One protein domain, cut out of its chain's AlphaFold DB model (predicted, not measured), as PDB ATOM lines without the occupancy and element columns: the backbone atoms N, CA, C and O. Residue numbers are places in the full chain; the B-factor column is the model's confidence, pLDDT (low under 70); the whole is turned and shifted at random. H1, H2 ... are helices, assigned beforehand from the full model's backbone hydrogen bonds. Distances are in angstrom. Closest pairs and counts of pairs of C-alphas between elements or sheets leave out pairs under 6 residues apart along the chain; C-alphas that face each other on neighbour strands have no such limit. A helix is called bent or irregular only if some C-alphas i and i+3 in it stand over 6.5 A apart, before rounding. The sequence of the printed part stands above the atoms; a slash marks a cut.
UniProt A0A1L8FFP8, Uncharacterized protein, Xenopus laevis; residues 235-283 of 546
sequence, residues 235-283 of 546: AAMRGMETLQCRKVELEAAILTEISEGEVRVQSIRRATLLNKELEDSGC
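This is residues 235 to 283 of the 546 residues of an uncharacterized protein of Xenopus laevis (UniProt A0A1L8FFP8). Two long helices, H1 and H2, lie side by side and run opposite ways, so that the printed part folds back on itself as a long, flat U, with few contacts between its arms. The turn of the U, residues 259 to 266, stands free at one end, and H1 is the longer arm. The 49 printed residues have two named helices, H1 then H2, and no named strand; the class is all helix. The whole is loose, with a radius of gyration of the C-alphas of 12.8 A, and the C-alphas span 40 by 19 by 5 A.

H1 takes residues 235 to 259, from C-alpha 235 at (-5.946, 6.355, 54.066) to C-alpha 259 at (-3.320, 40.322, 40.111), 36.8 A away. A tight link of 4 residues leads on to H2, residues 264 to 283, which is 29.3 A from first to last C-alpha and ends at C-alpha 283 at (-18.669, 15.470, 53.681). Neither helix is bent.

H1 and H2 are close but not clearly touching, with 2 pairs of C-alphas within 8 A. Their closest C-alphas, those of Glu 257 and Ser 267, are 7.5 A apart. Their lines stand at a shallow tilt of 4 degrees, opposite ways, and their centres are 12.9 A apart. In H1 and H2 every O i to N i+4 pair is within hydrogen-bond range.

The two C-alphas farthest apart, those of Ala 235 and Val 263, are 40.5 A apart, while those of Ala 235 and Cys 283 are 15.7 A apart. The printed part has no cut. The mean pLDDT of the printed part is 75.0; it is under 70 at residues 261 to 267, residue 278 and residues 281 to 283.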
ATOM      1  N   ALA A 235      -4.943   5.726  54.923       78.00
ATOM      2  CA  ALA A 235      -5.946   6.355  54.066       78.00
ATOM      3  C   ALA A 235      -6.311   7.769  54.548       78.00
ATOM      4  O   ALA A 235      -6.379   8.688  53.732       78.00
ATOM      5  N   ALA A 236      -6.467   7.966  55.861       73.50
ATOM      6  CA  ALA A 236      -6.731   9.278  56.448       73.50
ATOM      7  C   ALA A 236      -5.564  10.258  56.232       73.50
ATOM      8  O   ALA A 236      -5.789  11.412  55.873       73.50
ATOM      9  N   MET A 237      -4.318   9.791  56.378       76.50
ATOM     10  CA  MET A 237      -3.124  10.603  56.117       76.50
ATOM     11  C   MET A 237      -3.050  11.056  54.654       76.50
ATOM     12  O   MET A 237      -2.889  12.247  54.397       76.50
ATOM     13  N   ARG A 238      -3.293  10.153  53.694       83.00
ATOM     14  CA  ARG A 238      -3.364  10.510  52.263       83.00
ATOM     15  C   ARG A 238      -4.512  11.472  51.942       83.00
ATOM     16  O   ARG A 238      -4.373  12.350  51.088       83.00
ATOM     17  N   GLY A 239      -5.645  11.332  52.632       87.75
ATOM     18  CA  GLY A 239      -6.768  12.264  52.525       87.75
ATOM     19  C   GLY A 239      -6.385  13.680  52.965       87.75
ATOM     20  O   GLY A 239      -6.672  14.642  52.254       87.75
ATOM     21  N   MET A 240      -5.672  13.811  54.088       82.88
ATOM     22  CA  MET A 240      -5.172  15.107  54.561       82.88
ATOM     23  C   MET A 240      -4.140  15.726  53.616       82.88
ATOM     24  O   MET A 240      -4.230  16.920  53.344       82.88
ATOM     25  N   GLU A 241      -3.207  14.939  53.076       83.50
ATOM     26  CA  GLU A 241      -2.229  15.425  52.090       83.50
ATOM     27  C   GLU A 241      -2.924  15.979  50.837       83.50
ATOM     28  O   GLU A 241      -2.604  17.069  50.366       83.50
ATOM     29  N   THR A 242      -3.958  15.288  50.347       84.75
ATOM     30  CA  THR A 242      -4.737  15.738  49.181       84.75
ATOM     31  C   THR A 242      -5.479  17.052  49.457       84.75
ATOM     32  O   THR A 242      -5.531  17.936  48.599       84.75
ATOM     33  N   LEU A 243      -6.034  17.212  50.664       84.06
ATOM     34  CA  LEU A 243      -6.695  18.453  51.082       84.06
ATOM     35  C   LEU A 243      -5.704  19.615  51.223       84.06
ATOM     36  O   LEU A 243      -6.031  20.742  50.851       84.06
ATOM     37  N   GLN A 244      -4.495  19.349  51.717       82.69
ATOM     38  CA  GLN A 244      -3.437  20.355  51.806       82.69
ATOM     39  C   GLN A 244      -2.970  20.812  50.418       82.69
ATOM     40  O   GLN A 244      -2.872  22.017  50.195       82.69
ATOM     41  N   CYS A 245      -2.780  19.893  49.464       84.19
ATOM     42  CA  CYS A 245      -2.447  20.248  48.080       84.19
ATOM     43  C   CYS A 245      -3.532  21.125  47.437       84.19
ATOM     44  O   CYS A 245      -3.223  22.187  46.898       84.19
ATOM     45  N   ARG A 246      -4.812  20.748  47.578       82.94
ATOM     46  CA  ARG A 246      -5.930  21.553  47.056       82.94
ATOM     47  C   ARG A 246      -6.004  22.942  47.676       82.94
ATOM     48  O   ARG A 246      -6.318  23.897  46.977       82.94
ATOM     49  N   LYS A 247      -5.710  23.076  48.972       88.19
ATOM     50  CA  LYS A 247      -5.671  24.382  49.639       88.19
ATOM     51  C   LYS A 247      -4.621  25.300  49.004       88.19
ATOM     52  O   LYS A 247      -4.932  26.450  48.714       88.19
ATOM     53  N   VAL A 248      -3.416  24.783  48.755       86.75
ATOM     54  CA  VAL A 248      -2.322  25.548  48.132       86.75
ATOM     55  C   VAL A 248      -2.677  25.964  46.701       86.75
ATOM     56  O   VAL A 248      -2.462  27.116  46.329       86.75
ATOM     57  N   GLU A 249      -3.273  25.069  45.909       85.75
ATOM     58  CA  GLU A 249      -3.748  25.388  44.553       85.75
ATOM     59  C   GLU A 249      -4.801  26.506  44.560       85.75
ATOM     60  O   GLU A 249      -4.760  27.417  43.731       85.75
ATOM     61  N   LEU A 250      -5.722  26.470  45.525       82.31
ATOM     62  CA  LEU A 250      -6.800  27.449  45.644       82.31
ATOM     63  C   LEU A 250      -6.280  28.821  46.093       82.31
ATOM     64  O   LEU A 250      -6.710  29.848  45.571       82.31
ATOM     65  N   GLU A 251      -5.315  28.848  47.014       81.38
ATOM     66  CA  GLU A 251      -4.619  30.074  47.420       81.38
ATOM     67  C   GLU A 251      -3.835  30.691  46.249       81.38
ATOM     68  O   GLU A 251      -3.906  31.902  46.032       81.38
ATOM     69  N   ALA A 252      -3.162  29.870  45.435       84.06
ATOM     70  CA  ALA A 252      -2.466  30.328  44.233       84.06
ATOM     71  C   ALA A 252      -3.433  30.879  43.166       84.06
ATOM     72  O   ALA A 252      -3.157  31.917  42.555       84.06
ATOM     73  N   ALA A 253      -4.591  30.237  42.972       80.81
ATOM     74  CA  ALA A 253      -5.633  30.711  42.061       80.81
ATOM     75  C   ALA A 253      -6.199  32.072  42.500       80.81
ATOM     76  O   ALA A 253      -6.289  32.994  41.691       80.81
ATOM     77  N   ILE A 254      -6.489  32.239  43.797       79.12
ATOM     78  CA  ILE A 254      -6.961  33.513  44.360       79.12
ATOM     79  C   ILE A 254      -5.922  34.625  44.153       79.12
ATOM     80  O   ILE A 254      -6.279  35.739  43.763       79.12
ATOM     81  N   LEU A 255      -4.637  34.347  44.393       73.69
ATOM     82  CA  LEU A 255      -3.566  35.333  44.218       73.69
ATOM     83  C   LEU A 255      -3.377  35.745  42.752       73.69
ATOM     84  O   LEU A 255      -3.157  36.926  42.475       73.69
ATOM     85  N   THR A 256      -3.514  34.797  41.823       77.06
ATOM     86  CA  THR A 256      -3.432  35.065  40.381       77.06
ATOM     87  C   THR A 256      -4.590  35.960  39.934       77.06
ATOM     88  O   THR A 256      -4.358  36.992  39.309       77.06
ATOM     89  N   GLU A 257      -5.824  35.678  40.362       71.06
ATOM     90  CA  GLU A 257      -6.995  36.493  39.999       71.06
ATOM     91  C   GLU A 257      -6.956  37.914  40.592       71.06
ATOM     92  O   GLU A 257      -7.351  38.880  39.936       71.06
ATOM     93  N   ILE A 258      -6.447  38.084  41.821       74.12
ATOM     94  CA  ILE A 258      -6.273  39.418  42.422       74.12
ATOM     95  C   ILE A 258      -5.292  40.268  41.596       74.12
ATOM     96  O   ILE A 258      -5.435  41.494  41.547       74.12
ATOM     97  N   SER A 259      -4.318  39.636  40.933       73.19
ATOM     98  CA  SER A 259      -3.320  40.322  40.111       73.19
ATOM     99  C   SER A 259      -3.857  40.798  38.752       73.19
ATOM    100  O   SER A 259      -3.359  41.791  38.222       73.19
ATOM    101  N   GLU A 260      -4.919  40.174  38.232       71.81
ATOM    102  CA  GLU A 260      -5.477  40.464  36.900       71.81
ATOM    103  C   GLU A 260      -6.535  41.584  36.892       71.81
ATOM    104  O   GLU A 260      -7.013  42.001  35.840       71.81
ATOM    105  N   GLY A 261      -6.853  42.165  38.054       59.84
ATOM    106  CA  GLY A 261      -7.620  43.415  38.139       59.84
ATOM    107  C   GLY A 261      -9.097  43.312  37.736       59.84
ATOM    108  O   GLY A 261      -9.760  44.345  37.601       59.84
ATOM    109  N   GLU A 262      -9.636  42.102  37.578       52.88
ATOM    110  CA  GLU A 262     -11.031  41.893  37.204       52.88
ATOM    111  C   GLU A 262     -11.982  41.995  38.415       52.88
ATOM    112  O   GLU A 262     -11.647  41.735  39.571       52.88
ATOM    113  N   VAL A 263     -13.185  42.505  38.144       55.72
ATOM    114  CA  VAL A 263     -14.141  43.097  39.091       55.72
ATOM    115  C   VAL A 263     -14.325  42.273  40.377       55.72
ATOM    116  O   VAL A 263     -14.909  41.189  40.360       55.72
ATOM    117  N   ARG A 264     -13.942  42.869  41.523       63.56
ATOM    118  CA  ARG A 264     -14.041  42.336  42.907       63.56
ATOM    119  C   ARG A 264     -15.315  41.536  43.226       63.56
ATOM    120  O   ARG A 264     -15.282  40.647  44.067       63.56
ATOM    121  N   VAL A 265     -16.443  41.841  42.589       61.84
ATOM    122  CA  VAL A 265     -17.733  41.176  42.832       61.84
ATOM    123  C   VAL A 265     -17.786  39.751  42.259       61.84
ATOM    124  O   VAL A 265     -18.411  38.884  42.868       61.84
ATOM    125  N   GLN A 266     -17.129  39.476  41.125       67.69
ATOM    126  CA  GLN A 266     -17.084  38.121  40.560       67.69
ATOM    127  C   GLN A 266     -16.109  37.217  41.320       67.69
ATOM    128  O   GLN A 266     -16.466  36.077  41.617       67.69
ATOM    129  N   SER A 267     -14.950  37.748  41.723       68.25
ATOM    130  CA  SER A 267     -13.975  37.027  42.556       68.25
ATOM    131  C   SER A 267     -14.581  36.617  43.909       68.25
ATOM    132  O   SER A 267     -14.481  35.459  44.308       68.25
ATOM    133  N   ILE A 268     -15.362  37.496  44.560       72.50
ATOM    134  CA  ILE A 268     -16.070  37.154  45.810       72.50
ATOM    135  C   ILE A 268     -17.082  36.015  45.604       72.50
ATOM    136  O   ILE A 268     -17.145  35.106  46.432       72.50
ATOM    137  N   ARG A 269     -17.863  36.038  44.512       71.62
ATOM    138  CA  ARG A 269     -18.856  34.987  44.207       71.62
ATOM    139  C   ARG A 269     -18.210  33.638  43.890       71.62
ATOM    140  O   ARG A 269     -18.742  32.610  44.296       71.62
ATOM    141  N   ARG A 270     -17.070  33.622  43.191       73.25
ATOM    142  CA  ARG A 270     -16.337  32.377  42.901       73.25
ATOM    143  C   ARG A 270     -15.632  31.827  44.136       73.25
ATOM    144  O   ARG A 270     -15.762  30.640  44.401       73.25
ATOM    145  N   ALA A 271     -15.019  32.679  44.958       71.75
ATOM    146  CA  ALA A 271     -14.438  32.262  46.236       71.75
ATOM    147  C   ALA A 271     -15.486  31.630  47.175       71.75
ATOM    148  O   ALA A 271     -15.202  30.651  47.861       71.75
ATOM    149  N   THR A 272     -16.729  32.132  47.171       73.94
ATOM    150  CA  THR A 272     -17.822  31.507  47.941       73.94
ATOM    151  C   THR A 272     -18.259  30.155  47.374       73.94
ATOM    152  O   THR A 272     -18.587  29.266  48.155       73.94
ATOM    153  N   LEU A 273     -18.245  29.973  46.050       80.44
ATOM    154  CA  LEU A 273     -18.527  28.675  45.425       80.44
ATOM    155  C   LEU A 273     -17.430  27.646  45.721       80.44
ATOM    156  O   LEU A 273     -17.750  26.513  46.064       80.44
ATOM    157  N   LEU A 274     -16.162  28.056  45.669       76.62
ATOM    158  CA  LEU A 274     -15.020  27.192  45.973       76.62
ATOM    159  C   LEU A 274     -14.998  26.750  47.442       76.62
ATOM    160  O   LEU A 274     -14.767  25.578  47.727       76.62
ATOM    161  N   ASN A 275     -15.321  27.648  48.378       71.94
ATOM    162  CA  ASN A 275     -15.456  27.280  49.792       71.94
ATOM    163  C   ASN A 275     -16.580  26.258  50.014       71.94
ATOM    164  O   ASN A 275     -16.409  25.320  50.787       71.94
ATOM    165  N   LYS A 276     -17.701  26.400  49.298       79.50
ATOM    166  CA  LYS A 276     -18.805  25.438  49.354       79.50
ATOM    167  C   LYS A 276     -18.406  24.069  48.787       79.50
ATOM    168  O   LYS A 276     -18.747  23.047  49.368       79.50
ATOM    169  N   GLU A 277     -17.642  24.035  47.698       77.50
ATOM    170  CA  GLU A 277     -17.125  22.783  47.129       77.50
ATOM    171  C   GLU A 277     -16.160  22.063  48.091       77.50
ATOM    172  O   GLU A 277     -16.154  20.832  48.175       77.50
ATOM    173  N   LEU A 278     -15.382  22.822  48.868       69.69
ATOM    174  CA  LEU A 278     -14.477  22.304  49.899       69.69
ATOM    175  C   LEU A 278     -15.249  21.693  51.085       69.69
ATOM    176  O   LEU A 278     -14.887  20.626  51.582       69.69
ATOM    177  N   GLU A 279     -16.362  22.314  51.485       73.19
ATOM    178  CA  GLU A 279     -17.291  21.767  52.487       73.19
ATOM    179  C   GLU A 279     -17.991  20.488  51.987       73.19
ATOM    180  O   GLU A 279     -18.055  19.484  52.707       73.19
ATOM    181  N   ASP A 280     -18.450  20.483  50.733       72.56
ATOM    182  CA  ASP A 280     -19.145  19.345  50.120       72.56
ATOM    183  C   ASP A 280     -18.206  18.139  49.904       72.56
ATOM    184  O   ASP A 280     -18.615  16.981  50.042       72.56
ATOM    185  N   SER A 281     -16.926  18.384  49.604       68.19
ATOM    186  CA  SER A 281     -15.920  17.324  49.438       68.19
ATOM    187  C   SER A 281     -15.431  16.738  50.768       68.19
ATOM    188  O   SER A 281     -15.193  15.531  50.832       68.19
ATOM    189  N   GLY A 282     -15.395  17.522  51.852       63.62
ATOM    190  CA  GLY A 282     -15.166  17.005  53.207       63.62
ATOM    191  C   GLY A 282     -16.276  16.064  53.698       63.62
ATOM    192  O   GLY A 282     -15.997  15.074  54.375       63.62
ATOM    193  N   CYS A 283     -17.530  16.311  53.299       55.56
ATOM    194  CA  CYS A 283     -18.669  15.470  53.681       55.56
ATOM    195  C   CYS A 283     -18.694  14.103  52.970       55.56
ATOM    196  O   CYS A 283     -19.149  13.120  53.556       55.56
TER     197      CYS A 283